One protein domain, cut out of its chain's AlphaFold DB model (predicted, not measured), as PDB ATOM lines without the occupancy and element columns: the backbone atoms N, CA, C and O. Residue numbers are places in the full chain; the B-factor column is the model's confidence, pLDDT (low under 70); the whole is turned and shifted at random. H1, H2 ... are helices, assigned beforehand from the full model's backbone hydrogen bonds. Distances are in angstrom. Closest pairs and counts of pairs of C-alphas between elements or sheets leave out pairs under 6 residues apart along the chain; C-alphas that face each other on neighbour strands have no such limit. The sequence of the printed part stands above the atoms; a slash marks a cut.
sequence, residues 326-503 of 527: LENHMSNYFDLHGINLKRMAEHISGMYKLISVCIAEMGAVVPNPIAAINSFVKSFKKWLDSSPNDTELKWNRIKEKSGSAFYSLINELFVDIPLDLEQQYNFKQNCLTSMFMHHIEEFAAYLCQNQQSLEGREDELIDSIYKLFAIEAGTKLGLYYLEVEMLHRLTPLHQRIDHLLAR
ATOM      1  N   LEU A 326      -3.274 -47.575  36.582       71.94
ATOM      2  CA  LEU A 326      -4.294 -46.688  36.020       71.94
ATOM      3  C   LEU A 326      -5.483 -47.449  35.425       71.94
ATOM      4  O   LEU A 326      -6.393 -46.802  34.900       71.94
ATOM      5  N   GLU A 327      -5.466 -48.789  35.454       65.75
ATOM      6  CA  GLU A 327      -6.469 -49.661  34.827       65.75
ATOM      7  C   GLU A 327      -6.842 -49.153  33.424       65.75
ATOM      8  O   GLU A 327      -8.008 -48.917  33.076       65.75
ATOM      9  N   ASN A 328      -5.828 -48.811  32.627       61.53
ATOM     10  CA  ASN A 328      -6.088 -48.236  31.317       61.53
ATOM     11  C   ASN A 328      -6.758 -49.276  30.411       61.53
ATOM     12  O   ASN A 328      -6.600 -50.481  30.593       61.53
ATOM     13  N   HIS A 329      -7.486 -48.804  29.394       52.06
ATOM     14  CA  HIS A 329      -8.098 -49.673  28.385       52.06
ATOM     15  C   HIS A 329      -7.047 -50.511  27.658       52.06
ATOM     16  O   HIS A 329      -6.503 -50.101  26.633       52.06
ATOM     17  N   MET A 330      -6.842 -51.707  28.187       48.81
ATOM     18  CA  MET A 330      -6.128 -52.857  27.654       48.81
ATOM     19  C   MET A 330      -6.238 -52.997  26.130       48.81
ATOM     20  O   MET A 330      -5.238 -53.112  25.432       48.81
ATOM     21  N   SER A 331      -7.452 -52.877  25.581       41.16
ATOM     22  CA  SER A 331      -7.707 -53.015  24.141       41.16
ATOM     23  C   SER A 331      -7.003 -51.972  23.260       41.16
ATOM     24  O   SER A 331      -6.990 -52.128  22.047       41.16
ATOM     25  N   ASN A 332      -6.481 -50.880  23.831       42.34
ATOM     26  CA  ASN A 332      -5.701 -49.874  23.098       42.34
ATOM     27  C   ASN A 332      -4.187 -50.126  23.165       42.34
ATOM     28  O   ASN A 332      -3.447 -49.433  22.478       42.34
ATOM     29  N   TYR A 333      -3.736 -51.060  24.003       49.19
ATOM     30  CA  TYR A 333      -2.326 -51.417  24.158       49.19
ATOM     31  C   TYR A 333      -1.950 -52.660  23.347       49.19
ATOM     32  O   TYR A 333      -0.825 -52.756  22.865       49.19
ATOM     33  N   PHE A 334      -2.907 -53.568  23.131       51.72
ATOM     34  CA  PHE A 334      -2.720 -54.814  22.380       51.72
ATOM     35  C   PHE A 334      -3.064 -54.683  20.895       51.72
ATOM     36  O   PHE A 334      -3.820 -55.485  20.352       51.72
ATOM     37  N   ASP A 335      -2.495 -53.677  20.228       53.81
ATOM     38  CA  ASP A 335      -2.499 -53.599  18.756       53.81
ATOM     39  C   ASP A 335      -1.237 -54.251  18.157       53.81
ATOM     40  O   ASP A 335      -0.733 -53.879  17.100       53.81
ATOM     41  N   LEU A 336      -0.671 -55.237  18.862       59.66
ATOM     42  CA  LEU A 336       0.473 -56.034  18.412       59.66
ATOM     43  C   LEU A 336       0.012 -57.286  17.653       59.66
ATOM     44  O   LEU A 336       0.670 -58.327  17.689       59.66
ATOM     45  N   HIS A 337      -1.130 -57.207  16.961       59.28
ATOM     46  CA  HIS A 337      -1.713 -58.333  16.240       59.28
ATOM     47  C   HIS A 337      -0.688 -58.976  15.291       59.28
ATOM     48  O   HIS A 337      -0.306 -58.412  14.268       59.28
ATOM     49  N   GLY A 338      -0.246 -60.189  15.634       64.56
ATOM     50  CA  GLY A 338       0.710 -60.961  14.835       64.56
ATOM     51  C   GLY A 338       2.193 -60.729  15.153       64.56
ATOM     52  O   GLY A 338       3.035 -61.333  14.489       64.56
ATOM     53  N   ILE A 339       2.540 -59.928  16.167       80.94
ATOM     54  CA  ILE A 339       3.925 -59.752  16.629       80.94
ATOM     55  C   ILE A 339       4.178 -60.697  17.808       80.94
ATOM     56  O   ILE A 339       3.683 -60.497  18.910       80.94
ATOM     57  N   ASN A 340       4.959 -61.751  17.575       88.94
ATOM     58  CA  ASN A 340       5.469 -62.618  18.641       88.94
ATOM     59  C   ASN A 340       6.837 -62.122  19.152       88.94
ATOM     60  O   ASN A 340       7.431 -61.215  18.568       88.94
ATOM     61  N   LEU A 341       7.367 -62.745  20.209       91.94
ATOM     62  CA  LEU A 341       8.646 -62.353  20.810       91.94
ATOM     63  C   LEU A 341       9.805 -62.362  19.802       91.94
ATOM     64  O   LEU A 341      10.624 -61.449  19.807       91.94
ATOM     65  N   LYS A 342       9.850 -63.351  18.897       94.25
ATOM     66  CA  LYS A 342      10.861 -63.395  17.829       94.25
ATOM     67  C   LYS A 342      10.759 -62.164  16.927       94.25
ATOM     68  O   LYS A 342      11.764 -61.509  16.674       94.25
ATOM     69  N   ARG A 343       9.548 -61.812  16.496       92.50
ATOM     70  CA  ARG A 343       9.312 -60.641  15.648       92.50
ATOM     71  C   ARG A 343       9.627 -59.329  16.368       92.50
ATOM     72  O   ARG A 343      10.172 -58.414  15.757       92.50
ATOM     73  N   MET A 344       9.328 -59.243  17.663       94.06
ATOM     74  CA  MET A 344       9.705 -58.102  18.502       94.06
ATOM     75  C   MET A 344      11.233 -57.956  18.590       94.06
ATOM     76  O   MET A 344      11.761 -56.862  18.387       94.06
ATOM     77  N   ALA A 345      11.952 -59.060  18.810       95.06
ATOM     78  CA  ALA A 345      13.413 -59.081  18.847       95.06
ATOM     79  C   ALA A 345      14.038 -58.661  17.504       95.06
ATOM     80  O   ALA A 345      14.977 -57.860  17.484       95.06
ATOM     81  N   GLU A 346      13.484 -59.136  16.385       93.75
ATOM     82  CA  GLU A 346      13.859 -58.716  15.027       93.75
ATOM     83  C   GLU A 346      13.647 -57.210  14.833       93.75
ATOM     84  O   GLU A 346      14.540 -56.517  14.343       93.75
ATOM     85  N   HIS A 347      12.501 -56.677  15.267       94.00
ATOM     86  CA  HIS A 347      12.193 -55.257  15.128       94.00
ATOM     87  C   HIS A 347      13.130 -54.357  15.945       94.00
ATOM     88  O   HIS A 347      13.637 -53.369  15.405       94.00
ATOM     89  N   ILE A 348      13.382 -54.693  17.215       96.00
ATOM     90  CA  ILE A 348      14.268 -53.922  18.099       96.00
ATOM     91  C   ILE A 348      15.712 -53.988  17.586       96.00
ATOM     92  O   ILE A 348      16.341 -52.952  17.369       96.00
ATOM     93  N   SER A 349      16.223 -55.193  17.319       93.31
ATOM     94  CA  SER A 349      17.607 -55.388  16.865       93.31
ATOM     95  C   SER A 349      17.851 -54.742  15.498       93.31
ATOM     96  O   SER A 349      18.891 -54.125  15.265       93.31
ATOM     97  N   GLY A 350      16.881 -54.851  14.586       91.19
ATOM     98  CA  GLY A 350      16.930 -54.220  13.272       91.19
ATOM     99  C   GLY A 350      16.949 -52.695  13.344       91.19
ATOM    100  O   GLY A 350      17.800 -52.063  12.717       91.19
ATOM    101  N   MET A 351      16.051 -52.091  14.129       93.38
ATOM    102  CA  MET A 351      16.001 -50.631  14.294       93.38
ATOM    103  C   MET A 351      17.257 -50.081  14.959       93.38
ATOM    104  O   MET A 351      17.780 -49.072  14.490       93.38
ATOM    105  N   TYR A 352      17.791 -50.762  15.978       93.50
ATOM    106  CA  TYR A 352      19.071 -50.389  16.577       93.50
ATOM    107  C   TYR A 352      20.178 -50.324  15.515       93.50
ATOM    108  O   TYR A 352      20.859 -49.306  15.375       93.50
ATOM    109  N   LYS A 353      20.305 -51.380  14.698       88.31
ATOM    110  CA  LYS A 353      21.299 -51.446  13.621       88.31
ATOM    111  C   LYS A 353      21.107 -50.334  12.592       88.31
ATOM    112  O   LYS A 353      22.085 -49.707  12.184       88.31
ATOM    113  N   LEU A 354      19.866 -50.074  12.182       90.50
ATOM    114  CA  LEU A 354      19.531 -48.993  11.257       90.50
ATOM    115  C   LEU A 354      19.957 -47.629  11.815       90.50
ATOM    116  O   LEU A 354      20.621 -46.864  11.119       90.50
ATOM    117  N   ILE A 355      19.635 -47.346  13.076       93.06
ATOM    118  CA  ILE A 355      20.011 -46.097  13.745       93.06
ATOM    119  C   ILE A 355      21.534 -45.939  13.775       93.06
ATOM    120  O   ILE A 355      22.043 -44.891  13.376       93.06
ATOM    121  N   SER A 356      22.274 -46.986  14.154       90.12
ATOM    122  CA  SER A 356      23.742 -46.961  14.148       90.12
ATOM    123  C   SER A 356      24.323 -46.662  12.767       90.12
ATOM    124  O   SER A 356      25.305 -45.930  12.649       90.12
ATOM    125  N   VAL A 357      23.711 -47.200  11.712       87.25
ATOM    126  CA  VAL A 357      24.107 -46.951  10.321       87.25
ATOM    127  C   VAL A 357      23.821 -45.512   9.915       87.25
ATOM    128  O   VAL A 357      24.688 -44.870   9.326       87.25
ATOM    129  N   CYS A 358      22.648 -44.982  10.259       91.25
ATOM    130  CA  CYS A 358      22.301 -43.593   9.980       91.25
ATOM    131  C   CYS A 358      23.248 -42.619  10.682       91.25
ATOM    132  O   CYS A 358      23.712 -41.673  10.053       91.25
ATOM    133  N   ILE A 359      23.600 -42.889  11.940       91.00
ATOM    134  CA  ILE A 359      24.587 -42.103  12.692       91.00
ATOM    135  C   ILE A 359      25.969 -42.188  12.033       91.00
ATOM    136  O   ILE A 359      26.631 -41.169  11.858       91.00
ATOM    137  N   ALA A 360      26.402 -43.375  11.597       88.12
ATOM    138  CA  ALA A 360      27.671 -43.522  10.884       88.12
ATOM    139  C   ALA A 360      27.686 -42.758   9.543       88.12
ATOM    140  O   ALA A 360      28.701 -42.160   9.187       88.12
ATOM    141  N   GLU A 361      26.567 -42.743   8.807       88.94
ATOM    142  CA  GLU A 361      26.418 -41.988   7.554       88.94
ATOM    143  C   GLU A 361      26.386 -40.464   7.765       88.94
ATOM    144  O   GLU A 361      26.737 -39.729   6.840       88.94
ATOM    145  N   MET A 362      26.001 -39.975   8.951       88.56
ATOM    146  CA  MET A 362      26.083 -38.545   9.275       88.56
ATOM    147  C   MET A 362      27.532 -38.042   9.305       88.56
ATOM    148  O   MET A 362      27.767 -36.878   8.989       88.56
ATOM    149  N   GLY A 363      28.495 -38.902   9.654       86.25
ATOM    150  CA  GLY A 363      29.888 -38.506   9.844       86.25
ATOM    151  C   GLY A 363      30.048 -37.534  11.016       86.25
ATOM    152  O   GLY A 363      29.459 -37.733  12.076       86.25
ATOM    153  N   ALA A 364      30.854 -36.483  10.835       88.38
ATOM    154  CA  ALA A 364      30.966 -35.418  11.828       88.38
ATOM    155  C   ALA A 364      29.634 -34.658  11.938       88.38
ATOM    156  O   ALA A 364      29.118 -34.150  10.937       88.38
ATOM    157  N   VAL A 365      29.086 -34.579  13.151       89.25
ATOM    158  CA  VAL A 365      27.846 -33.848  13.418       89.25
ATOM    159  C   VAL A 365      28.081 -32.366  13.147       89.25
ATOM    160  O   VAL A 365      29.013 -31.757  13.662       89.25
ATOM    161  N   VAL A 366      27.232 -31.783  12.306       89.81
ATOM    162  CA  VAL A 366      27.275 -30.346  12.032       89.81
ATOM    163  C   VAL A 366      26.713 -29.570  13.234       89.81
ATOM    164  O   VAL A 366      25.666 -29.966  13.745       89.81
ATOM    165  N   PRO A 367      27.315 -28.435  13.648       89.69
ATOM    166  CA  PRO A 367      26.860 -27.686  14.828       89.69
ATOM    167  C   PRO A 367      25.422 -27.147  14.745       89.69
ATOM    168  O   PRO A 367      24.824 -26.777  15.751       89.69
ATOM    169  N   ASN A 368      24.853 -27.071  13.538       90.88
ATOM    170  CA  ASN A 368      23.480 -26.629  13.330       90.88
ATOM    171  C   ASN A 368      22.485 -27.790  13.571       90.88
ATOM    172  O   ASN A 368      22.498 -28.749  12.788       90.88
ATOM    173  N   PRO A 369      21.566 -27.687  14.556       90.38
ATOM    174  CA  PRO A 369      20.637 -28.770  14.893       90.38
ATOM    175  C   PRO A 369      19.766 -29.238  13.730       90.38
ATOM    176  O   PRO A 369      19.612 -30.437  13.498       90.38
ATOM    177  N   ILE A 370      19.227 -28.292  12.955       87.75
ATOM    178  CA  ILE A 370      18.333 -28.588  11.830       87.75
ATOM    179  C   ILE A 370      19.088 -29.365  10.752       87.75
ATOM    180  O   ILE A 370      18.574 -30.344  10.211       87.75
ATOM    181  N   ALA A 371      20.310 -28.947  10.426       91.00
ATOM    182  CA  ALA A 371      21.128 -29.626   9.431       91.00
ATOM    183  C   ALA A 371      21.530 -31.038   9.892       91.00
ATOM    184  O   ALA A 371      21.449 -31.975   9.095       91.00
ATOM    185  N   ALA A 372      21.891 -31.206  11.169       93.00
ATOM    186  CA  ALA A 372      22.252 -32.504  11.734       93.00
ATOM    187  C   ALA A 372      21.066 -33.481  11.725       93.00
ATOM    188  O   ALA A 372      21.178 -34.584  11.185       93.00
ATOM    189  N   ILE A 373      19.898 -33.053  12.216       94.06
ATOM    190  CA  ILE A 373      18.680 -33.875  12.215       94.06
ATOM    191  C   ILE A 373      18.234 -34.189  10.787       94.06
ATOM    192  O   ILE A 373      17.910 -35.335  10.484       94.06
ATOM    193  N   ASN A 374      18.270 -33.223   9.867       92.56
ATOM    194  CA  ASN A 374      17.930 -33.486   8.467       92.56
ATOM    195  C   ASN A 374      18.880 -34.497   7.815       92.56
ATOM    196  O   ASN A 374      18.434 -35.298   6.992       92.56
ATOM    197  N   SER A 375      20.167 -34.482   8.179       94.31
ATOM    198  CA  SER A 375      21.135 -35.489   7.735       94.31
ATOM    199  C   SER A 375      20.722 -36.889   8.202       94.31
ATOM    200  O   SER A 375      20.563 -37.790   7.372       94.31
ATOM    201  N   PHE A 376      20.424 -37.037   9.500       95.12
ATOM    202  CA  PHE A 376      19.920 -38.283  10.083       95.12
ATOM    203  C   PHE A 376      18.636 -38.757   9.389       95.12
ATOM    204  O   PHE A 376      18.588 -39.856   8.841       95.12
ATOM    205  N   VAL A 377      17.608 -37.905   9.334       94.25
ATOM    206  CA  VAL A 377      16.287 -38.227   8.770       94.25
ATOM    207  C   VAL A 377      16.378 -38.589   7.287       94.25
ATOM    208  O   VAL A 377      15.664 -39.479   6.820       94.25
ATOM    209  N   LYS A 378      17.255 -37.930   6.520       92.62
ATOM    210  CA  LYS A 378      17.486 -38.253   5.106       92.62
ATOM    211  C   LYS A 378      18.105 -39.641   4.943       92.62
ATOM    212  O   LYS A 378      17.654 -40.389   4.073       92.62
ATOM    213  N   SER A 379      19.108 -39.978   5.756       91.19
ATOM    214  CA  SER A 379      19.696 -41.323   5.780       91.19
ATOM    215  C   SER A 379      18.650 -42.363   6.189       91.19
ATOM    216  O   SER A 379      18.435 -43.339   5.473       91.19
ATOM    217  N   PHE A 380      17.913 -42.102   7.266       92.00
ATOM    218  CA  PHE A 380      16.886 -42.999   7.781       92.00
ATOM    219  C   PHE A 380      15.818 -43.310   6.724       92.00
ATOM    220  O   PHE A 380      15.589 -44.470   6.390       92.00
ATOM    221  N   LYS A 381      15.250 -42.279   6.082       89.88
ATOM    222  CA  LYS A 381      14.261 -42.433   4.997       89.88
ATOM    223  C   LYS A 381      14.802 -43.225   3.804       89.88
ATOM    224  O   LYS A 381      14.080 -44.044   3.245       89.88
ATOM    225  N   LYS A 382      16.067 -43.011   3.422       88.19
ATOM    226  CA  LYS A 382      16.723 -43.775   2.347       88.19
ATOM    227  C   LYS A 382      16.731 -45.277   2.659       88.19
ATOM    228  O   LYS A 382      16.496 -46.074   1.755       88.19
ATOM    229  N   TRP A 383      16.999 -45.658   3.904       86.12
ATOM    230  CA  TRP A 383      17.056 -47.063   4.311       86.12
ATOM    231  C   TRP A 383      15.677 -47.682   4.555       86.12
ATOM    232  O   TRP A 383      15.494 -48.851   4.222       86.12
ATOM    233  N   LEU A 384      14.683 -46.916   5.015       85.12
ATOM    234  CA  LEU A 384      13.294 -47.395   5.091       85.12
ATOM    235  C   LEU A 384      12.759 -47.878   3.733       85.12
ATOM    236  O   LEU A 384      11.951 -48.802   3.669       85.12
ATOM    237  N   ASP A 385      13.215 -47.264   2.640       79.62
ATOM    238  CA  ASP A 385      12.806 -47.618   1.280       79.62
ATOM    239  C   ASP A 385      13.623 -48.764   0.652       79.62
ATOM    240  O   ASP A 385      13.272 -49.222  -0.441       79.62
ATOM    241  N   SER A 386      14.679 -49.243   1.320       75.19
ATOM    242  CA  SER A 386      15.569 -50.292   0.804       75.19
ATOM    243  C   SER A 386      14.972 -51.706   0.912       75.19
ATOM    244  O   SER A 386      14.138 -51.981   1.773       75.19
ATOM    245  N   SER A 387      15.362 -52.599  -0.007       68.12
ATOM    246  CA  SER A 387      14.959 -54.015  -0.001       68.12
ATOM    247  C   SER A 387      15.851 -54.817   0.952       68.12
ATOM    248  O   SER A 387      17.059 -54.623   0.857       68.12
ATOM    249  N   PRO A 388      15.334 -55.757   1.775       68.12
ATOM    250  CA  PRO A 388      16.128 -56.543   2.733       68.12
ATOM    251  C   PRO A 388      17.393 -57.202   2.149       68.12
ATOM    252  O   PRO A 388      18.438 -57.235   2.798       68.12
ATOM    253  N   ASN A 389      17.331 -57.652   0.888       62.44
ATOM    254  CA  ASN A 389      18.440 -58.325   0.196       62.44
ATOM    255  C   ASN A 389      19.597 -57.383  -0.202       62.44
ATOM    256  O   ASN A 389      20.722 -57.835  -0.396       62.44
ATOM    257  N   ASP A 390      19.351 -56.074  -0.326       59.09
ATOM    258  CA  ASP A 390      20.384 -55.080  -0.671       59.09
ATOM    259  C   ASP A 390      21.233 -54.651   0.537       59.09
ATOM    260  O   ASP A 390      22.205 -53.893   0.390       59.09
ATOM    261  N   THR A 391      20.830 -55.080   1.730       60.44
ATOM    262  CA  THR A 391      21.167 -54.433   2.996       60.44
ATOM    263  C   THR A 391      22.228 -55.224   3.773       60.44
ATOM    264  O   THR A 391      23.192 -54.628   4.257       60.44
ATOM    265  N   GLU A 392      22.173 -56.563   3.752       56.53
ATOM    266  CA  GLU A 392      23.151 -57.468   4.396       56.53
ATOM    267  C   GLU A 392      24.604 -57.232   3.921       56.53
ATOM    268  O   GLU A 392      25.516 -57.012   4.721       56.53
ATOM    269  N   LEU A 393      24.823 -57.151   2.602       49.31
ATOM    270  CA  LEU A 393      26.141 -56.907   1.989       49.31
ATOM    271  C   LEU A 393      26.722 -55.511   2.288       49.31
ATOM    272  O   LEU A 393      27.941 -55.316   2.223       49.31
ATOM    273  N   LYS A 394      25.867 -54.528   2.598       57.66
ATOM    274  CA  LYS A 394      26.275 -53.150   2.923       57.66
ATOM    275  C   LYS A 394      26.543 -52.973   4.419       57.66
ATOM    276  O   LYS A 394      27.428 -52.196   4.774       57.66
ATOM    277  N   TRP A 395      25.860 -53.725   5.285       59.81
ATOM    278  CA  TRP A 395      26.007 -53.626   6.739       59.81
ATOM    279  C   TRP A 395      27.289 -54.210   7.306       59.81
ATOM    280  O   TRP A 395      27.821 -53.644   8.258       59.81
ATOM    281  N   ASN A 396      27.847 -55.249   6.682       54.09
ATOM    282  CA  ASN A 396      29.137 -55.819   7.092       54.09
ATOM    283  C   ASN A 396      30.325 -54.851   6.908       54.09
ATOM    284  O   ASN A 396      31.422 -55.112   7.397       54.09
ATOM    285  N   ARG A 397      30.128 -53.719   6.214       51.44
ATOM    286  CA  ARG A 397      31.150 -52.674   6.016       51.44
ATOM    287  C   ARG A 397      31.101 -51.564   7.062       51.44
ATOM    288  O   ARG A 397      32.039 -50.774   7.145       51.44
ATOM    289  N   ILE A 398      30.022 -51.484   7.837       54.69
ATOM    290  CA  ILE A 398      29.830 -50.449   8.849       54.69
ATOM    291  C   ILE A 398      30.256 -51.049  10.182       54.69
ATOM    292  O   ILE A 398      29.570 -51.911  10.731       54.69
ATOM    293  N   LYS A 399      31.414 -50.604  10.685       52.66
ATOM    294  CA  LYS A 399      31.846 -50.931  12.044       52.66
ATOM    295  C   LYS A 399      30.806 -50.360  13.000       52.66
ATOM    296  O   LYS A 399      30.660 -49.143  13.092       52.66
ATOM    297  N   GLU A 400      30.061 -51.234  13.670       54.19
ATOM    298  CA  GLU A 400      29.252 -50.825  14.812       54.19
ATOM    299  C   GLU A 400      30.160 -50.125  15.821       54.19
ATOM    300  O   GLU A 400      31.341 -50.464  15.953       54.19
ATOM    301  N   LYS A 401      29.600 -49.195  16.593       52.34
ATOM    302  CA  LYS A 401      30.191 -48.823  17.879       52.34
ATOM    303  C   LYS A 401      29.940 -50.003  18.837       52.34
ATOM    304  O   LYS A 401      29.126 -49.924  19.749       52.34
ATOM    305  N   SER A 402      30.548 -51.151  18.530       50.97
ATOM    306  CA  SER A 402      30.479 -52.375  19.321       50.97
ATOM    307  C   SER A 402      30.993 -52.057  20.724       50.97
ATOM    308  O   SER A 402      32.106 -51.545  20.848       50.97
ATOM    309  N   GLY A 403      30.189 -52.335  21.755       57.97
ATOM    310  CA  GLY A 403      30.585 -52.162  23.158       57.97
ATOM    311  C   GLY A 403      29.881 -51.051  23.948       57.97
ATOM    312  O   GLY A 403      30.324 -50.764  25.056       57.97
ATOM    313  N   SER A 404      28.807 -50.429  23.442       82.75
ATOM    314  CA  SER A 404      27.936 -49.607  24.304       82.75
ATOM    315  C   SER A 404      27.111 -50.490  25.252       82.75
ATOM    316  O   SER A 404      26.754 -51.616  24.898       82.75
ATOM    317  N   ALA A 405      26.765 -49.983  26.441       89.44
ATOM    318  CA  ALA A 405      25.913 -50.706  27.393       89.44
ATOM    319  C   ALA A 405      24.550 -51.075  26.778       89.44
ATOM    320  O   ALA A 405      24.071 -52.195  26.941       89.44
ATOM    321  N   PHE A 406      23.983 -50.180  25.962       92.81
ATOM    322  CA  PHE A 406      22.728 -50.430  25.257       92.81
ATOM    323  C   PHE A 406      22.813 -51.534  24.198       92.81
ATOM    324  O   PHE A 406      21.908 -52.361  24.107       92.81
ATOM    325  N   TYR A 407      23.917 -51.614  23.452       90.50
ATOM    326  CA  TYR A 407      24.166 -52.742  22.551       90.50
ATOM    327  C   TYR A 407      24.242 -54.065  23.314       90.50
ATOM    328  O   TYR A 407      23.612 -55.048  22.924       90.50
ATOM    329  N   SER A 408      25.000 -54.080  24.414       92.56
ATOM    330  CA  SER A 408      25.140 -55.256  25.272       92.56
ATOM    331  C   SER A 408      23.790 -55.702  25.829       92.56
ATOM    332  O   SER A 408      23.493 -56.891  25.766       92.56
ATOM    333  N   LEU A 409      22.949 -54.761  26.274       94.44
ATOM    334  CA  LEU A 409      21.593 -55.049  26.742       94.44
ATOM    335  C   LEU A 409      20.751 -55.718  25.647       94.44
ATOM    336  O   LEU A 409      20.207 -56.791  25.879       94.44
ATOM    337  N   ILE A 410      20.659 -55.130  24.448       94.12
ATOM    338  CA  ILE A 410      19.848 -55.693  23.350       94.12
ATOM    339  C   ILE A 410      20.306 -57.114  22.996       94.12
ATOM    340  O   ILE A 410      19.476 -58.010  22.838       94.12
ATOM    341  N   ASN A 411      21.620 -57.336  22.915       91.88
ATOM    342  CA  ASN A 411      22.165 -58.660  22.631       91.88
ATOM    343  C   ASN A 411      21.877 -59.658  23.751       91.88
ATOM    344  O   ASN A 411      21.503 -60.792  23.468       91.88
ATOM    345  N   GLU A 412      22.024 -59.255  25.014       94.12
ATOM    346  CA  GLU A 412      21.740 -60.122  26.155       94.12
ATOM    347  C   GLU A 412      20.263 -60.535  26.186       94.12
ATOM    348  O   GLU A 412      19.963 -61.716  26.390       94.12
ATOM    349  N   LEU A 413      19.342 -59.603  25.918       94.62
ATOM    350  CA  LEU A 413      17.900 -59.867  25.894       94.62
ATOM    351  C   LEU A 413      17.514 -60.924  24.854       94.62
ATOM    352  O   LEU A 413      16.652 -61.760  25.120       94.62
ATOM    353  N   PHE A 414      18.151 -60.903  23.680       94.00
ATOM    354  CA  PHE A 414      17.725 -61.702  22.528       94.00
ATOM    355  C   PHE A 414      18.726 -62.779  22.091       94.00
ATOM    356  O   PHE A 414      18.531 -63.389  21.043       94.00
ATOM    357  N   VAL A 415      19.750 -63.068  22.905       91.50
ATOM    358  CA  VAL A 415      20.808 -64.058  22.605       91.50
ATOM    359  C   VAL A 415      20.269 -65.449  22.242       91.50
ATOM    360  O   VAL A 415      20.823 -66.114  21.371       91.50
ATOM    361  N   ASP A 416      19.158 -65.866  22.853       90.00
ATOM    362  CA  ASP A 416      18.554 -67.191  22.646       90.00
ATOM    363  C   ASP A 416      17.490 -67.207  21.530       90.00
ATOM    364  O   ASP A 416      16.804 -68.211  21.330       90.00
ATOM    365  N   ILE A 417      17.307 -66.092  20.812       92.12
ATOM    366  CA  ILE A 417      16.271 -65.940  19.787       92.12
ATOM    367  C   ILE A 417      16.912 -65.983  18.393       92.12
ATOM    368  O   ILE A 417      17.638 -65.061  18.022       92.12
ATOM    369  N   PRO A 418      16.613 -67.000  17.563       91.19
ATOM    370  CA  PRO A 418      17.141 -67.070  16.205       91.19
ATOM    371  C   PRO A 418      16.440 -66.044  15.305       91.19
ATOM    372  O   PRO A 418      15.313 -66.274  14.844       91.19
ATOM    373  N   LEU A 419      17.109 -64.916  15.060       89.88
ATOM    374  CA  LEU A 419      16.614 -63.819  14.225       89.88
ATOM    375  C   LEU A 419      16.671 -64.183  12.736       89.88
ATOM    376  O   LEU A 419      17.663 -64.738  12.262       89.88
ATOM    377  N   ASP A 420      15.613 -63.860  11.992       88.25
ATOM    378  CA  ASP A 420      15.616 -63.907  10.531       88.25
ATOM    379  C   ASP A 420      16.073 -62.555   9.965       88.25
ATOM    380  O   ASP A 420      15.468 -61.523  10.259       88.25
ATOM    381  N   LEU A 421      17.144 -62.548   9.163       83.44
ATOM    382  CA  LEU A 421      17.711 -61.305   8.630       83.44
ATOM    383  C   LEU A 421      16.723 -60.578   7.709       83.44
ATOM    384  O   LEU A 421      16.596 -59.361   7.796       83.44
ATOM    385  N   GLU A 422      15.979 -61.290   6.860       83.69
ATOM    386  CA  GLU A 422      15.012 -60.656   5.958       83.69
ATOM    387  C   GLU A 422      13.947 -59.890   6.756       83.69
ATOM    388  O   GLU A 422      13.601 -58.756   6.414       83.69
ATOM    389  N   GLN A 423      13.478 -60.473   7.862       84.94
ATOM    390  CA  GLN A 423      12.495 -59.848   8.744       84.94
ATOM    391  C   GLN A 423      13.076 -58.749   9.635       84.94
ATOM    392  O   GLN A 423      12.463 -57.687   9.760       84.94
ATOM    393  N   GLN A 424      14.267 -58.956  10.202       84.69
ATOM    394  CA  GLN A 424      14.998 -57.950  10.982       84.69
ATOM    395  C   GLN A 424      15.178 -56.647  10.193       84.69
ATOM    396  O   GLN A 424      15.145 -55.545  10.743       84.69
ATOM    397  N   TYR A 425      15.339 -56.778   8.884       85.19
ATOM    398  CA  TYR A 425      15.687 -55.703   7.970       85.19
ATOM    399  C   TYR A 425      14.513 -55.201   7.130       85.19
ATOM    400  O   TYR A 425      14.667 -54.320   6.280       85.19
ATOM    401  N   ASN A 426      13.310 -55.698   7.417       84.69
ATOM    402  CA  ASN A 426      12.068 -55.215   6.842       84.69
ATOM    403  C   ASN A 426      11.529 -54.010   7.628       84.69
ATOM    404  O   ASN A 426      10.533 -54.087   8.349       84.69
ATOM    405  N   PHE A 427      12.181 -52.857   7.465       83.94
ATOM    406  CA  PHE A 427      11.824 -51.643   8.206       83.94
ATOM    407  C   PHE A 427      10.430 -51.097   7.879       83.94
ATOM    408  O   PHE A 427       9.828 -50.421   8.705       83.94
ATOM    409  N   LYS A 428       9.871 -51.425   6.707       80.50
ATOM    410  CA  LYS A 428       8.497 -51.031   6.343       80.50
ATOM    411  C   LYS A 428       7.436 -51.704   7.206       80.50
ATOM    412  O   LYS A 428       6.348 -51.157   7.341       80.50
ATOM    413  N   GLN A 429       7.734 -52.885   7.741       82.81
ATOM    414  CA  GLN A 429       6.843 -53.630   8.632       82.81
ATOM    415  C   GLN A 429       7.252 -53.508  10.103       82.81
ATOM    416  O   GLN A 429       6.654 -54.156  10.960       82.81
ATOM    417  N   ASN A 430       8.275 -52.707  10.402       88.06
ATOM    418  CA  ASN A 430       8.776 -52.561  11.753       88.06
ATOM    419  C   ASN A 430       7.826 -51.695  12.589       88.06
ATOM    420  O   ASN A 430       7.540 -50.547  12.250       88.06
ATOM    421  N   CYS A 431       7.349 -52.247  13.703       86.62
ATOM    422  CA  CYS A 431       6.327 -51.615  14.537       86.62
ATOM    423  C   CYS A 431       6.824 -50.409  15.350       86.62
ATOM    424  O   CYS A 431       6.005 -49.720  15.946       86.62
ATOM    425  N   LEU A 432       8.137 -50.162  15.395       90.56
ATOM    426  CA  LEU A 432       8.750 -49.080  16.176       90.56
ATOM    427  C   LEU A 432       8.982 -47.818  15.335       90.56
ATOM    428  O   LEU A 432       9.197 -46.733  15.868       90.56
ATOM    429  N   THR A 433       8.986 -47.944  14.004       89.25
ATOM    430  CA  THR A 433       9.466 -46.889  13.103       89.25
ATOM    431  C   THR A 433       8.650 -45.603  13.191       89.25
ATOM    432  O   THR A 433       9.235 -44.523  13.211       89.25
ATOM    433  N   SER A 434       7.318 -45.700  13.237       86.38
ATOM    434  CA  SER A 434       6.443 -44.522  13.226       86.38
ATOM    435  C   SER A 434       6.615 -43.676  14.491       86.38
ATOM    436  O   SER A 434       6.956 -42.497  14.392       86.38
ATOM    437  N   MET A 435       6.489 -44.290  15.671       87.12
ATOM    438  CA  MET A 435       6.630 -43.591  16.952       87.12
ATOM    439  C   MET A 435       8.059 -43.114  17.219       87.12
ATOM    440  O   MET A 435       8.250 -42.005  17.715       87.12
ATOM    441  N   PHE A 436       9.078 -43.876  16.811       94.25
ATOM    442  CA  PHE A 436      10.460 -43.397  16.868       94.25
ATOM    443  C   PHE A 436      10.651 -42.108  16.053       94.25
ATOM    444  O   PHE A 436      11.247 -41.147  16.537       94.25
ATOM    445  N   MET A 437      10.119 -42.055  14.827       92.62
ATOM    446  CA  MET A 437      10.197 -40.849  14.000       92.62
ATOM    447  C   MET A 437       9.424 -39.678  14.608       92.62
ATOM    448  O   MET A 437       9.900 -38.548  14.530       92.62
ATOM    449  N   HIS A 438       8.295 -39.944  15.265       89.25
ATOM    450  CA  HIS A 438       7.565 -38.925  16.011       89.25
ATOM    451  C   HIS A 438       8.418 -38.324  17.141       89.25
ATOM    452  O   HIS A 438       8.527 -37.106  17.248       89.25
ATOM    453  N   HIS A 439       9.121 -39.153  17.917       93.56
ATOM    454  CA  HIS A 439      10.045 -38.669  18.946       93.56
ATOM    455  C   HIS A 439      11.199 -37.832  18.375       93.56
ATOM    456  O   HIS A 439      11.584 -36.828  18.975       93.56
ATOM    457  N   ILE A 440      11.724 -38.190  17.197       95.56
ATOM    458  CA  ILE A 440      12.724 -37.374  16.490       95.56
ATOM    459  C   ILE A 440      12.146 -36.007  16.099       95.56
ATOM    460  O   ILE A 440      12.839 -34.997  16.223       95.56
ATOM    461  N   GLU A 441      10.893 -35.947  15.647       93.12
ATOM    462  CA  GLU A 441      10.216 -34.693  15.292       93.12
ATOM    463  C   GLU A 441       9.966 -33.801  16.515       93.12
ATOM    464  O   GLU A 441      10.263 -32.606  16.464       93.12
ATOM    465  N   GLU A 442       9.491 -34.369  17.629       93.38
ATOM    466  CA  GLU A 442       9.321 -33.647  18.898       93.38
ATOM    467  C   GLU A 442      10.655 -33.083  19.403       93.38
ATOM    468  O   GLU A 442      10.739 -31.919  19.801       93.38
ATOM    469  N   PHE A 443      11.716 -33.891  19.352       95.50
ATOM    470  CA  PHE A 443      13.055 -33.471  19.752       95.50
ATOM    471  C   PHE A 443      13.605 -32.368  18.838       95.50
ATOM    472  O   PHE A 443      14.135 -31.366  19.315       95.50
ATOM    473  N   ALA A 444      13.412 -32.488  17.521       93.81
ATOM    474  CA  ALA A 444      13.801 -31.457  16.563       93.81
ATOM    475  C   ALA A 444      13.079 -30.128  16.820       93.81
ATOM    476  O   ALA A 444      13.708 -29.065  16.791       93.81
ATOM    477  N   ALA A 445      11.771 -30.185  17.086       91.50
ATOM    478  CA  ALA A 445      10.966 -29.016  17.415       91.50
ATOM    479  C   ALA A 445      11.491 -28.327  18.680       91.50
ATOM    480  O   ALA A 445      11.684 -27.111  18.663       91.50
ATOM    481  N   TYR A 446      11.806 -29.100  19.720       94.19
ATOM    482  CA  TYR A 446      12.406 -28.597  20.954       94.19
ATOM    483  C   TYR A 446      13.736 -27.869  20.711       94.19
ATOM    484  O   TYR A 446      13.888 -26.724  21.144       94.19
ATOM    485  N   LEU A 447      14.677 -28.482  19.975       92.94
ATOM    486  CA  LEU A 447      15.975 -27.855  19.691       92.94
ATOM    487  C   LEU A 447      15.804 -26.517  18.959       92.94
ATOM    488  O   LEU A 447      16.518 -25.557  19.245       92.94
ATOM    489  N   CYS A 448      14.842 -26.444  18.032       89.56
ATOM    490  CA  CYS A 448      14.554 -25.227  17.275       89.56
ATOM    491  C   CYS A 448      13.906 -24.142  18.140       89.56
ATOM    492  O   CYS A 448      14.335 -22.989  18.100       89.56
ATOM    493  N   GLN A 449      12.876 -24.499  18.910       91.19
ATOM    494  CA  GLN A 449      12.124 -23.565  19.751       91.19
ATOM    495  C   GLN A 449      13.009 -22.942  20.834       91.19
ATOM    496  O   GLN A 449      12.907 -21.745  21.093       91.19
ATOM    497  N   ASN A 450      13.930 -23.732  21.390       90.31
ATOM    498  CA  ASN A 450      14.850 -23.302  22.438       90.31
ATOM    499  C   ASN A 450      16.214 -22.819  21.914       90.31
ATOM    500  O   ASN A 450      17.102 -22.550  22.717       90.31
ATOM    501  N   GLN A 451      16.391 -22.698  20.590       89.00
ATOM    502  CA  GLN A 451      17.628 -22.222  19.947       89.00
ATOM    503  C   GLN A 451      18.897 -22.935  20.454       89.00
ATOM    504  O   GLN A 451      19.939 -22.312  20.651       89.00
ATOM    505  N   GLN A 452      18.806 -24.247  20.679       89.44
ATOM    506  CA  GLN A 452      19.926 -25.040  21.184       89.44
ATOM    507  C   GLN A 452      21.077 -25.058  20.167       89.44
ATOM    508  O   GLN A 452      20.848 -25.204  18.966       89.44
ATOM    509  N   SER A 453      22.318 -24.933  20.641       87.44
ATOM    510  CA  SER A 453      23.520 -25.152  19.824       87.44
ATOM    511  C   SER A 453      24.011 -26.586  19.997       87.44
ATOM    512  O   SER A 453      23.932 -27.126  21.101       87.44
ATOM    513  N   LEU A 454      24.537 -27.193  18.928       92.12
ATOM    514  CA  LEU A 454      25.247 -28.474  19.023       92.12
ATOM    515  C   LEU A 454      26.765 -28.312  19.138       92.12
ATOM    516  O   LEU A 454      27.457 -29.318  19.228       92.12
ATOM    517  N   GLU A 455      27.289 -27.085  19.113       93.12
ATOM    518  CA  GLU A 455      28.727 -26.838  19.255       93.12
ATOM    519  C   GLU A 455      29.226 -27.350  20.615       93.12
ATOM    520  O   GLU A 455      28.804 -26.858  21.662       93.12
ATOM    521  N   GLY A 456      30.096 -28.363  20.591       92.81
ATOM    522  CA  GLY A 456      30.591 -29.038  21.795       92.81
ATOM    523  C   GLY A 456      29.598 -30.016  22.439       92.81
ATOM    524  O   GLY A 456      29.886 -30.535  23.515       92.81
ATOM    525  N   ARG A 457      28.444 -30.265  21.803       93.44
ATOM    526  CA  ARG A 457      27.372 -31.176  22.256       93.44
ATOM    527  C   ARG A 457      27.013 -32.214  21.185       93.44
ATOM    528  O   ARG A 457      25.921 -32.779  21.174       93.44
ATOM    529  N   GLU A 458      27.923 -32.461  20.248       93.31
ATOM    530  CA  GLU A 458      27.722 -33.351  19.105       93.31
ATOM    531  C   GLU A 458      27.421 -34.794  19.536       93.31
ATOM    532  O   GLU A 458      26.517 -35.436  18.993       93.31
ATOM    533  N   ASP A 459      28.146 -35.290  20.541       91.75
ATOM    534  CA  ASP A 459      27.932 -36.625  21.102       91.75
ATOM    535  C   ASP A 459      26.591 -36.728  21.845       91.75
ATOM    536  O   ASP A 459      25.949 -37.778  21.798       91.75
ATOM    537  N   GLU A 460      26.106 -35.639  22.449       94.44
ATOM    538  CA  GLU A 460      24.799 -35.617  23.114       94.44
ATOM    539  C   GLU A 460      23.641 -35.751  22.121       94.44
ATOM    540  O   GLU A 460      22.623 -36.361  22.450       94.44
ATOM    541  N   LEU A 461      23.772 -35.226  20.894       95.25
ATOM    542  CA  LEU A 461      22.780 -35.466  19.840       95.25
ATOM    543  C   LEU A 461      22.696 -36.962  19.517       95.25
ATOM    544  O   LEU A 461      21.601 -37.517  19.420       95.25
ATOM    545  N   ILE A 462      23.851 -37.605  19.334       94.44
ATOM    546  CA  ILE A 462      23.935 -39.035  19.019       94.44
ATOM    547  C   ILE A 462      23.322 -39.860  20.152       94.44
ATOM    548  O   ILE A 462      22.514 -40.756  19.901       94.44
ATOM    549  N   ASP A 463      23.679 -39.538  21.392       95.00
ATOM    550  CA  ASP A 463      23.157 -40.192  22.586       95.00
ATOM    551  C   ASP A 463      21.636 -39.993  22.719       95.00
ATOM    552  O   ASP A 463      20.891 -40.955  22.917       95.00
ATOM    553  N   SER A 464      21.141 -38.778  22.457       96.69
ATOM    554  CA  SER A 464      19.705 -38.469  22.428       96.69
ATOM    555  C   SER A 464      18.952 -39.338  21.419       96.69
ATOM    556  O   SER A 464      17.905 -39.880  21.755       96.69
ATOM    557  N   ILE A 465      19.484 -39.548  20.209       97.31
ATOM    558  CA  ILE A 465      18.848 -40.413  19.196       97.31
ATOM    559  C   ILE A 465      18.682 -41.850  19.719       97.31
ATOM    560  O   ILE A 465      17.612 -42.444  19.552       97.31
ATOM    561  N   TYR A 466      19.700 -42.407  20.384       97.38
ATOM    562  CA  TYR A 466      19.592 -43.737  20.992       97.38
ATOM    563  C   TYR A 466      18.603 -43.766  22.160       97.38
ATOM    564  O   TYR A 466      17.825 -44.715  22.256       97.38
ATOM    565  N   LYS A 467      18.575 -42.735  23.013       97.62
ATOM    566  CA  LYS A 467      17.610 -42.636  24.123       97.62
ATOM    567  C   LYS A 467      16.165 -42.508  23.627       97.62
ATOM    568  O   LYS A 467      15.276 -43.141  24.187       97.62
ATOM    569  N   LEU A 468      15.918 -41.763  22.545       97.38
ATOM    570  CA  LEU A 468      14.593 -41.666  21.913       97.38
ATOM    571  C   LEU A 468      14.126 -43.024  21.371       97.38
ATOM    572  O   LEU A 468      12.963 -43.390  21.530       97.38
ATOM    573  N   PHE A 469      15.035 -43.806  20.783       97.88
ATOM    574  CA  PHE A 469      14.737 -45.185  20.390       97.88
ATOM    575  C   PHE A 469      14.489 -46.098  21.596       97.88
ATOM    576  O   PHE A 469      13.564 -46.908  21.569       97.88
ATOM    577  N   ALA A 470      15.268 -45.946  22.665       97.81
ATOM    578  CA  ALA A 470      15.102 -46.712  23.891       97.81
ATOM    579  C   ALA A 470      13.735 -46.493  24.561       97.81
ATOM    580  O   ALA A 470      13.165 -47.457  25.071       97.81
ATOM    581  N   ILE A 471      13.185 -45.268  24.517       95.44
ATOM    582  CA  ILE A 471      11.812 -44.982  24.974       95.44
ATOM    583  C   ILE A 471      10.815 -45.895  24.255       95.44
ATOM    584  O   ILE A 471      10.060 -46.621  24.905       95.44
ATOM    585  N   GLU A 472      10.825 -45.871  22.923       94.94
ATOM    586  CA  GLU A 472       9.857 -46.604  22.103       94.94
ATOM    587  C   GLU A 472      10.037 -48.121  22.235       94.94
ATOM    588  O   GLU A 472       9.078 -48.855  22.479       94.94
ATOM    589  N   ALA A 473      11.277 -48.602  22.137       96.44
ATOM    590  CA  ALA A 473      11.575 -50.026  22.208       96.44
ATOM    591  C   ALA A 473      11.243 -50.619  23.591       96.44
ATOM    592  O   ALA A 473      10.628 -51.685  23.667       96.44
ATOM    593  N   GLY A 474      11.584 -49.909  24.675       96.00
ATOM    594  CA  GLY A 474      11.238 -50.310  26.039       96.00
ATOM    595  C   GLY A 474       9.724 -50.342  26.253       96.00
ATOM    596  O   GLY A 474       9.193 -51.338  26.740       96.00
ATOM    597  N   THR A 475       9.017 -49.298  25.807       91.56
ATOM    598  CA  THR A 475       7.548 -49.211  25.892       91.56
ATOM    599  C   THR A 475       6.880 -50.383  25.174       91.56
ATOM    600  O   THR A 475       6.081 -51.102  25.772       91.56
ATOM    601  N   LYS A 476       7.231 -50.639  23.908       90.25
ATOM    602  CA  LYS A 476       6.606 -51.704  23.106       90.25
ATOM    603  C   LYS A 476       6.895 -53.101  23.642       90.25
ATOM    604  O   LYS A 476       5.993 -53.938  23.633       90.25
ATOM    605  N   LEU A 477       8.105 -53.353  24.147       93.88
ATOM    606  CA  LEU A 477       8.416 -54.627  24.793       93.88
ATOM    607  C   LEU A 477       7.631 -54.803  26.103       93.88
ATOM    608  O   LEU A 477       7.169 -55.907  26.380       93.88
ATOM    609  N   GLY A 478       7.426 -53.725  26.869       90.69
ATOM    610  CA  GLY A 478       6.608 -53.744  28.085       90.69
ATOM    611  C   GLY A 478       5.149 -54.084  27.789       90.69
ATOM    612  O   GLY A 478       4.575 -54.954  28.439       90.69
ATOM    613  N   LEU A 479       4.569 -53.470  26.751       85.50
ATOM    614  CA  LEU A 479       3.212 -53.788  26.291       85.50
ATOM    615  C   LEU A 479       3.079 -55.233  25.813       85.50
ATOM    616  O   LEU A 479       2.120 -55.910  26.175       85.50
ATOM    617  N   TYR A 480       4.056 -55.715  25.043       87.62
ATOM    618  CA  TYR A 480       4.098 -57.111  24.615       87.62
ATOM    619  C   TYR A 480       4.141 -58.070  25.808       87.62
ATOM    620  O   TYR A 480       3.399 -59.050  25.839       87.62
ATOM    621  N   TYR A 481       4.989 -57.787  26.800       89.31
ATOM    622  CA  TYR A 481       5.104 -58.627  27.986       89.31
ATOM    623  C   TYR A 481       3.772 -58.726  28.734       89.31
ATOM    624  O   TYR A 481       3.323 -59.835  29.017       89.31
ATOM    625  N   LEU A 482       3.112 -57.586  28.975       83.31
ATOM    626  CA  LEU A 482       1.786 -57.549  29.601       83.31
ATOM    627  C   LEU A 482       0.762 -58.376  28.820       83.31
ATOM    628  O   LEU A 482      -0.044 -59.080  29.417       83.31
ATOM    629  N   GLU A 483       0.792 -58.326  27.486       81.12
ATOM    630  CA  GLU A 483      -0.134 -59.102  26.654       81.12
ATOM    631  C   GLU A 483       0.023 -60.597  26.905       81.12
ATOM    632  O   GLU A 483      -0.945 -61.321  27.138       81.12
ATOM    633  N   VAL A 484       1.269 -61.062  26.869       83.06
ATOM    634  CA  VAL A 484       1.608 -62.468  27.060       83.06
ATOM    635  C   VAL A 484       1.283 -62.917  28.484       83.06
ATOM    636  O   VAL A 484       0.750 -64.013  28.665       83.06
ATOM    637  N   GLU A 485       1.569 -62.077  29.475       83.88
ATOM    638  CA  GLU A 485       1.244 -62.298  30.885       83.88
ATOM    639  C   GLU A 485      -0.259 -62.465  31.102       83.88
ATOM    640  O   GLU A 485      -0.695 -63.473  31.656       83.88
ATOM    641  N   MET A 486      -1.063 -61.550  30.568       77.38
ATOM    642  CA  MET A 486      -2.516 -61.557  30.746       77.38
ATOM    643  C   MET A 486      -3.228 -62.645  29.944       77.38
ATOM    644  O   MET A 486      -4.330 -63.059  30.294       77.38
ATOM    645  N   LEU A 487      -2.595 -63.149  28.887       79.56
ATOM    646  CA  LEU A 487      -3.051 -64.337  28.169       79.56
ATOM    647  C   LEU A 487      -2.560 -65.649  28.807       79.56
ATOM    648  O   LEU A 487      -2.823 -66.712  28.242       79.56
ATOM    649  N   HIS A 488      -1.848 -65.590  29.941       80.69
ATOM    650  CA  HIS A 488      -1.216 -66.728  30.617       80.69
ATOM    651  C   HIS A 488      -0.286 -67.538  29.693       80.69
ATOM    652  O   HIS A 488      -0.300 -68.769  29.673       80.69
ATOM    653  N   ARG A 489       0.515 -66.837  28.881       85.44
ATOM    654  CA  ARG A 489       1.416 -67.412  27.861       85.44
ATOM    655  C   ARG A 489       2.901 -67.177  28.143       85.44
ATOM    656  O   ARG A 489       3.725 -67.357  27.243       85.44
ATOM    657  N   LEU A 490       3.254 -66.758  29.359       90.44
ATOM    658  CA  LEU A 490       4.652 -66.544  29.733       90.44
ATOM    659  C   LEU A 490       5.455 -67.837  29.581       90.44
ATOM    660  O   LEU A 490       4.998 -68.934  29.894       90.44
ATOM    661  N   THR A 491       6.682 -67.688  29.094       92.62
ATOM    662  CA  THR A 491       7.655 -68.780  28.965       92.62
ATOM    663  C   THR A 491       8.892 -68.453  29.804       92.62
ATOM    664  O   THR A 491       9.077 -67.284  30.159       92.62
ATOM    665  N   PRO A 492       9.793 -69.419  30.063       94.50
ATOM    666  CA  PRO A 492      11.046 -69.141  30.774       94.50
ATOM    667  C   PRO A 492      11.880 -68.020  30.137       94.50
ATOM    668  O   PRO A 492      12.545 -67.258  30.833       94.50
ATOM    669  N   LEU A 493      11.804 -67.864  28.809       93.50
ATOM    670  CA  LEU A 493      12.471 -66.773  28.097       93.50
ATOM    671  C   LEU A 493      11.863 -65.400  28.432       93.50
ATOM    672  O   LEU A 493      12.605 -64.440  28.616       93.50
ATOM    673  N   HIS A 494      10.535 -65.305  28.559       93.75
ATOM    674  CA  HIS A 494       9.881 -64.065  28.991       93.75
ATOM    675  C   HIS A 494      10.310 -63.696  30.414       93.75
ATOM    676  O   HIS A 494      10.708 -62.561  30.652       93.75
ATOM    677  N   GLN A 495      10.309 -64.663  31.333       92.75
ATOM    678  CA  GLN A 495      10.729 -64.448  32.722       92.75
ATOM    679  C   GLN A 495      12.196 -64.004  32.818       92.75
ATOM    680  O   GLN A 495      12.522 -63.102  33.587       92.75
ATOM    681  N   ARG A 496      13.082 -64.579  31.991       94.06
ATOM    682  CA  ARG A 496      14.481 -64.139  31.881       94.06
ATOM    683  C   ARG A 496      14.580 -62.679  31.433       94.06
ATOM    684  O   ARG A 496      15.327 -61.918  32.043       94.06
ATOM    685  N   ILE A 497      13.842 -62.291  30.389       94.00
ATOM    686  CA  ILE A 497      13.799 -60.905  29.894       94.00
ATOM    687  C   ILE A 497      13.299 -59.959  30.990       94.00
ATOM    688  O   ILE A 497      13.939 -58.940  31.246       94.00
ATOM    689  N   ASP A 498      12.205 -60.310  31.668       92.94
ATOM    690  CA  ASP A 498      11.630 -59.485  32.732       92.94
ATOM    691  C   ASP A 498      12.622 -59.278  33.874       92.94
ATOM    692  O   ASP A 498      12.860 -58.150  34.298       92.94
ATOM    693  N   HIS A 499      13.286 -60.352  34.303       90.62
ATOM    694  CA  HIS A 499      14.302 -60.296  35.345       90.62
ATOM    695  C   HIS A 499      15.493 -59.410  34.948       90.62
ATOM    696  O   HIS A 499      15.953 -58.598  35.750       90.62
ATOM    697  N   LEU A 500      15.987 -59.517  33.709       91.62
ATOM    698  CA  LEU A 500      17.080 -58.674  33.209       91.62
ATOM    699  C   LEU A 500      16.707 -57.188  33.159       91.62
ATOM    700  O   LEU A 500      17.550 -56.332  33.441       91.62
ATOM    701  N   LEU A 501      15.458 -56.880  32.808       92.19
ATOM    702  CA  LEU A 501      14.977 -55.506  32.696       92.19
ATOM    703  C   LEU A 501      14.606 -54.898  34.051       92.19
ATOM    704  O   LEU A 501      14.853 -53.710  34.241       92.19
ATOM    705  N   ALA A 502      14.098 -55.701  34.993       84.25
ATOM    706  CA  ALA A 502      13.803 -55.307  36.374       84.25
ATOM    707  C   ALA A 502      15.065 -54.936  37.172       84.25
ATOM    708  O   ALA A 502      15.042 -54.001  37.980       84.25
ATOM    709  N   ARG A 503      16.188 -55.623  36.908       77.38
ATOM    710  CA  ARG A 503      17.486 -55.349  37.541       77.38
ATOM    711  C   ARG A 503      17.918 -53.897  37.330       77.38
ATOM    712  O   ARG A 503      18.257 -53.477  36.218       77.38
TER     713      ARG A 503
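AT A GLANCE: This is residues 326 to 503 of the 527 residues of the protein "Glyco_trans_2-like domain-containing protein" of Nitrospira bacterium SG8_35_1 (UniProt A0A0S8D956). Two long helices, H7 and H1, lie side by side, run opposite ways and make the core. A second pair, H2 and H6, packs on one side of that core at a steep slant, H2 on H1 and H6 on H7, while the shorter H4 and H8 lie on another side and the very short H3 and H5 sit in the loops by H1. The printed part has 178 residues with eight named helices, H1 to H8 in chain order, and no named strand; its class is all helix. It is compact, with a radius of gyration of the C-alphas of 17.1 A, and spans 50 by 42 by 30 A.

HOW THE PARTS SIT: Start from H7, residues 458 to 486, the longest helix. It touches H1, residues 341 to 362, at a shallow tilt of 8 degrees, opposite ways; the closest C-alphas, Ile 348 and Ala 473, are 6.3 A apart. H1 is the hub, touching four helices. With its residues 354 to 362 alone it touches H2, residues 369 to 384, at a steep tilt of 49 degrees, closest at C-alphas 358 and 379, 5.4 A apart. H6, residues 433 to 449, touches H7 at a steep tilt of 39 degrees, closest at Phe 436 and Phe 469, C-alphas 5.8 A apart; the two form a helical hairpin. H2 and H6 touch at a shallow tilt of 12 degrees, opposite ways, closest at C-alphas 369 and 447, 6.8 A apart. H4, residues 405 to 414, only just touches H1, with 3 pairs of C-alphas within 8 A, the closest being Ala 345 and Phe 414 at 6.2 A. H8, residues 492 to 502, is close to H4 but not clearly touching, with C-alphas 413 and 497 5.8 A apart; H1, H4, H7 and H8 form a bundle, a group of helices gathered together. H5, residues 421 to 424, touches H1 at C-alphas 346 and 424, 4.3 A apart, and H3, residues 392 to 395, touches no helix. Every O i to N i+4 pair is within hydrogen-bond range in H1, H2, H4, H6 and H8, and 24 of 25 are in H7; H3 and H5 are too short for such a pair.

IN THESE COORDINATES: Find C-alpha 458 at (27.722, -33.351, 19.105); from there H7 runs 43.0 A to C-alpha 486 at (-2.516, -61.557, 30.746). H1 begins at C-alpha 341, (8.646, -62.353, 20.810), and is 31.7 A long; H6 measures 24.4 A, H2 22.3 A, H8 15.2 A and H4 14.5 A, with H3 at 5.3 A and H5 at 4.9 A.

THE WHOLE: The C-alphas farthest apart, Glu 455 and His 488, are 51.2 A from each other. The printed part has no cut; the link from H7 to H8 is tight and the other links between helices are short. Look for pLDDT under 70 at residues 327 to 338 and 387 to 403; the mean of the printed part is 84.7.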